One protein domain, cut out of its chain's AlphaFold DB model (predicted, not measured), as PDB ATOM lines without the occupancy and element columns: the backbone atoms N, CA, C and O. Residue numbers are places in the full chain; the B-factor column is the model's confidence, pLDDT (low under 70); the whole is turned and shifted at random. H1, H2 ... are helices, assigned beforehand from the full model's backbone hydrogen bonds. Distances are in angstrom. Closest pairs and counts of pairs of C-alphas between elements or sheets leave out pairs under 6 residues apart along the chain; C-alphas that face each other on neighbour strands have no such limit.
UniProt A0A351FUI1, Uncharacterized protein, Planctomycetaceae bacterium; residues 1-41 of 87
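This is residues 1 to 41 of the 87 residues of an uncharacterized protein of Planctomycetaceae bacterium (UniProt A0A351FUI1). What is the main picture? One long helix, H2, makes most of the length of a rod, and the short helix H1 sits at the end where H2 begins, meeting it at a corner. What is it built of? The printed part has 41 residues with two named helices, H1 then H2, and no named strand; the class is all helix. How is it shaped? It is extended, with a radius of gyration of the C-alphas of 16.8 A and spans of 51 by 15 by 6 A.

How do H2, residues 8 to 37, and H1, residues 3 to 6, meet? They only just touch, and only at the corner by their tight link, with 3 pairs of C-alphas within 8 A; H2 touches with residues 10 to 11 alone. The closest C-alphas, of Val 4 and Gly 10, are 4.5 A apart. What does the backbone show? In H2 every O i to N i+4 pair is within hydrogen-bond range; H1 is too short for such a pair.

Where does H2 run? It goes from C-alpha 8 at (135.009, 120.790, 163.452) to C-alpha 37 at (163.918, 89.252, 167.226), 42.9 A. Where is H1? It begins at C-alpha 3, (133.321, 124.192, 172.889), and is 5.5 A long.

How large is it? The two C-alphas farthest apart, of Glu 3 and Asp 39, are 51.5 A apart, and the printed part has no cut. Where is confidence low? The pLDDT is under 70 at residues 1 to 6 and 32 to 41.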
ATOM      1  N   MET A   1     133.933 125.471 178.167       51.62
ATOM      2  CA  MET A   1     134.971 124.416 178.302       51.62
ATOM      3  C   MET A   1     134.662 123.119 177.532       51.62
ATOM      4  O   MET A   1     135.528 122.265 177.490       51.62
ATOM      5  N   LEU A   2     133.494 122.957 176.883       55.72
ATOM      6  CA  LEU A   2     133.223 121.838 175.950       55.72
ATOM      7  C   LEU A   2     133.135 122.297 174.480       55.72
ATOM      8  O   LEU A   2     132.775 121.528 173.600       55.72
ATOM      9  N   GLU A   3     133.479 123.555 174.204       58.28
ATOM     10  CA  GLU A   3     133.321 124.192 172.889       58.28
ATOM     11  C   GLU A   3     134.272 123.607 171.829       58.28
ATOM     12  O   GLU A   3     133.945 123.576 170.644       58.28
ATOM     13  N   VAL A   4     135.398 123.036 172.277       58.81
ATOM     14  CA  VAL A   4     136.357 122.261 171.464       58.81
ATOM     15  C   VAL A   4     135.742 120.953 170.937       58.81
ATOM     16  O   VAL A   4     136.187 120.433 169.920       58.81
ATOM     17  N   LEU A   5     134.701 120.406 171.573       56.91
ATOM     18  CA  LEU A   5     134.085 119.141 171.141       56.91
ATOM     19  C   LEU A   5     133.042 119.333 170.029       56.91
ATOM     20  O   LEU A   5     132.798 118.406 169.257       56.91
ATOM     21  N   THR A   6     132.437 120.518 169.930       64.75
ATOM     22  CA  THR A   6     131.398 120.852 168.939       64.75
ATOM     23  C   THR A   6     131.942 121.532 167.687       64.75
ATOM     24  O   THR A   6     131.283 121.506 166.649       64.75
ATOM     25  N   THR A   7     133.144 122.115 167.743       72.38
ATOM     26  CA  THR A   7     133.776 122.722 166.566       72.38
ATOM     27  C   THR A   7     134.481 121.669 165.699       72.38
ATOM     28  O   THR A   7     135.227 120.835 166.221       72.38
ATOM     29  N   PRO A   8     134.328 121.719 164.360       71.75
ATOM     30  CA  PRO A   8     135.009 120.790 163.452       71.75
ATOM     31  C   PRO A   8     136.541 120.818 163.593       71.75
ATOM     32  O   PRO A   8     137.188 119.781 163.448       71.75
ATOM     33  N   SER A   9     137.118 121.966 163.952       72.38
ATOM     34  CA  SER A   9     138.548 122.116 164.247       72.38
ATOM     35  C   SER A   9     138.978 121.380 165.521       72.38
ATOM     36  O   SER A   9     140.012 120.718 165.521       72.38
ATOM     37  N   GLY A  10     138.188 121.428 166.596       78.38
ATOM     38  CA  GLY A  10     138.535 120.749 167.843       78.38
ATOM     39  C   GLY A  10     138.395 119.225 167.759       78.38
ATOM     40  O   GLY A  10     139.245 118.498 168.274       78.38
ATOM     41  N   LYS A  11     137.428 118.722 166.977       76.31
ATOM     42  CA  LYS A  11     137.348 117.292 166.633       76.31
ATOM     43  C   LYS A  11     138.607 116.816 165.900       76.31
ATOM     44  O   LYS A  11     139.114 115.741 166.213       76.31
ATOM     45  N   ALA A  12     139.137 117.609 164.966       84.19
ATOM     46  CA  ALA A  12     140.370 117.273 164.254       84.19
ATOM     47  C   ALA A  12     141.577 117.167 165.203       84.19
ATOM     48  O   ALA A  12     142.339 116.209 165.115       84.19
ATOM     49  N   VAL A  13     141.707 118.092 166.159       84.38
ATOM     50  CA  VAL A  13     142.793 118.071 167.157       84.38
ATOM     51  C   VAL A  13     142.740 116.812 168.026       84.38
ATOM     52  O   VAL A  13     143.776 116.201 168.293       84.38
ATOM     53  N   ILE A  14     141.542 116.375 168.421       85.69
ATOM     54  CA  ILE A  14     141.363 115.140 169.197       85.69
ATOM     55  C   ILE A  14     141.806 113.920 168.385       85.69
ATOM     56  O   ILE A  14     142.589 113.115 168.881       85.69
ATOM     57  N   TRP A  15     141.370 113.801 167.128       87.06
ATOM     58  CA  TRP A  15     141.772 112.684 166.267       87.06
ATOM     59  C   TRP A  15     143.276 112.648 166.008       87.06
ATOM     60  O   TRP A  15     143.870 111.576 166.063       87.06
ATOM     61  N   VAL A  16     143.904 113.806 165.793       90.62
ATOM     62  CA  VAL A  16     145.365 113.903 165.649       90.62
ATOM     63  C   VAL A  16     146.067 113.463 166.932       90.62
ATOM     64  O   VAL A  16     147.020 112.693 166.874       90.62
ATOM     65  N   THR A  17     145.567 113.883 168.094       86.75
ATOM     66  CA  THR A  17     146.140 113.499 169.394       86.75
ATOM     67  C   THR A  17     146.053 111.990 169.616       86.75
ATOM     68  O   THR A  17     147.049 111.355 169.955       86.75
ATOM     69  N   VAL A  18     144.886 111.394 169.361       91.94
ATOM     70  CA  VAL A  18     144.682 109.941 169.458       91.94
ATOM     71  C   VAL A  18     145.591 109.197 168.477       91.94
ATOM     72  O   VAL A  18     146.227 108.215 168.852       91.94
ATOM     73  N   PHE A  19     145.705 109.685 167.241       93.00
ATOM     74  CA  PHE A  19     146.574 109.090 166.231       93.00
ATOM     75  C   PHE A  19     148.050 109.111 166.644       93.00
ATOM     76  O   PHE A  19     148.753 108.117 166.464       93.00
ATOM     77  N   LEU A  20     148.516 110.210 167.245       92.31
ATOM     78  CA  LEU A  20     149.877 110.307 167.771       92.31
ATOM     79  C   LEU A  20     150.118 109.308 168.905       92.31
ATOM     80  O   LEU A  20     151.136 108.622 168.893       92.31
ATOM     81  N   ILE A  21     149.173 109.173 169.839       91.12
ATOM     82  CA  ILE A  21     149.273 108.198 170.935       91.12
ATOM     83  C   ILE A  21     149.377 106.773 170.375       91.12
ATOM     84  O   ILE A  21     150.276 106.026 170.756       91.12
ATOM     85  N   ILE A  22     148.516 106.409 169.419       93.00
ATOM     86  CA  ILE A  22     148.546 105.087 168.777       93.00
ATOM     87  C   ILE A  22     149.861 104.873 168.016       93.00
ATOM     88  O   ILE A  22     150.436 103.792 168.106       93.00
ATOM     89  N   SER A  23     150.371 105.887 167.309       92.06
ATOM     90  CA  SER A  23     151.666 105.799 166.615       92.06
ATOM     91  C   SER A  23     152.825 105.546 167.574       92.06
ATOM     92  O   SER A  23     153.672 104.703 167.288       92.06
ATOM     93  N   VAL A  24     152.861 106.230 168.723       89.12
ATOM     94  CA  VAL A  24     153.899 106.022 169.745       89.12
ATOM     95  C   VAL A  24     153.825 104.604 170.307       89.12
ATOM     96  O   VAL A  24     154.853 103.939 170.419       89.12
ATOM     97  N   ILE A  25     152.618 104.113 170.599       85.81
ATOM     98  CA  ILE A  25     152.415 102.739 171.074       85.81
ATOM     99  C   ILE A  25     152.849 101.733 170.004       85.81
ATOM    100  O   ILE A  25     153.589 100.804 170.309       85.81
ATOM    101  N   GLY A  26     152.451 101.927 168.746       85.69
ATOM    102  CA  GLY A  26     152.843 101.057 167.636       85.69
ATOM    103  C   GLY A  26     154.358 101.015 167.441       85.69
ATOM    104  O   GLY A  26     154.932  99.938 167.312       85.69
ATOM    105  N   TRP A  27     155.022 102.170 167.505       83.75
ATOM    106  CA  TRP A  27     156.481 102.256 167.458       83.75
ATOM    107  C   TRP A  27     157.136 101.517 168.629       83.75
ATOM    108  O   TRP A  27     158.081 100.757 168.427       83.75
ATOM    109  N   PHE A  28     156.614 101.696 169.844       77.19
ATOM    110  CA  PHE A  28     157.105 101.010 171.037       77.19
ATOM    111  C   PHE A  28     156.946  99.489 170.931       77.19
ATOM    112  O   PHE A  28     157.886  98.755 171.222       77.19
ATOM    113  N   VAL A  29     155.797  99.012 170.445       79.19
ATOM    114  CA  VAL A  29     155.547  97.587 170.189       79.19
ATOM    115  C   VAL A  29     156.526  97.055 169.146       79.19
ATOM    116  O   VAL A  29     157.157  96.032 169.379       79.19
ATOM    117  N   VAL A  30     156.725  97.760 168.029       78.31
ATOM    118  CA  VAL A  30     157.684  97.347 166.990       78.31
ATOM    119  C   VAL A  30     159.113  97.304 167.531       78.31
ATOM    120  O   VAL A  30     159.844  96.371 167.213       78.31
ATOM    121  N   LEU A  31     159.526  98.267 168.361       71.94
ATOM    122  CA  LEU A  31     160.833  98.226 169.021       71.94
ATOM    123  C   LEU A  31     160.943  97.045 169.986       71.94
ATOM    124  O   LEU A  31     161.924  96.317 169.924       71.94
ATOM    125  N   ARG A  32     159.924  96.809 170.817       69.75
ATOM    126  CA  ARG A  32     159.904  95.708 171.787       69.75
ATOM    127  C   ARG A  32     159.928  94.333 171.116       69.75
ATOM    128  O   ARG A  32     160.609  93.436 171.600       69.75
ATOM    129  N   PHE A  33     159.206  94.170 170.009       65.25
ATOM    130  CA  PHE A  33     159.215  92.942 169.205       65.25
ATOM    131  C   PHE A  33     160.498  92.788 168.383       65.25
ATOM    132  O   PHE A  33     160.927  91.665 168.121       65.25
ATOM    133  N   ARG A  34     161.130  93.897 167.983       63.94
ATOM    134  CA  ARG A  34     162.432  93.859 167.312       63.94
ATOM    135  C   ARG A  34     163.562  93.496 168.267       63.94
ATOM    136  O   ARG A  34     164.453  92.777 167.844       63.94
ATOM    137  N   ASP A  35     163.475  93.916 169.521       54.16
ATOM    138  CA  ASP A  35     164.361  93.470 170.600       54.16
ATOM    139  C   ASP A  35     164.235  91.950 170.815       54.16
ATOM    140  O   ASP A  35     165.224  91.236 170.824       54.16
ATOM    141  N   ILE A  36     163.004  91.420 170.799       52.91
ATOM    142  CA  ILE A  36     162.739  89.965 170.843       52.91
ATOM    143  C   ILE A  36     163.307  89.216 169.621       52.91
ATOM    144  O   ILE A  36     163.644  88.040 169.717       52.91
ATOM    145  N   SER A  37     163.391  89.866 168.458       52.66
ATOM    146  CA  SER A  37     163.918  89.252 167.226       52.66
ATOM    147  C   SER A  37     165.430  89.444 167.050       52.66
ATOM    148  O   SER A  37     166.001  88.905 166.103       52.66
ATOM    149  N   GLY A  38     166.068  90.243 167.907       48.22
ATOM    150  CA  GLY A  38     167.500  90.502 167.893       48.22
ATOM    151  C   GLY A  38     168.201  89.665 168.947       48.22
ATOM    152  O   GLY A  38     168.588  90.228 169.950       48.22
ATOM    153  N   ASP A  39     168.338  88.356 168.721       49.47
ATOM    154  CA  ASP A  39     169.217  87.415 169.456       49.47
ATOM    155  C   ASP A  39     169.103  87.352 171.003       49.47
ATOM    156  O   ASP A  39     169.733  86.504 171.617       49.47
ATOM    157  N   ASP A  40     168.239  88.156 171.624       51.66
ATOM    158  CA  ASP A  40     167.938  88.198 173.060       51.66
ATOM    159  C   ASP A  40     166.460  87.829 173.281       51.66
ATOM    160  O   ASP A  40     165.711  88.486 174.008       51.66
ATOM    161  N   ASN A  41     165.984  86.780 172.603       49.81
ATOM    162  CA  ASN A  41     164.697  86.194 172.954       49.81
ATOM    163  C   ASN A  41     164.877  85.544 174.335       49.81
ATOM    164  O   ASN A  41     165.639  84.573 174.419       49.81
TER     165      ASN A  41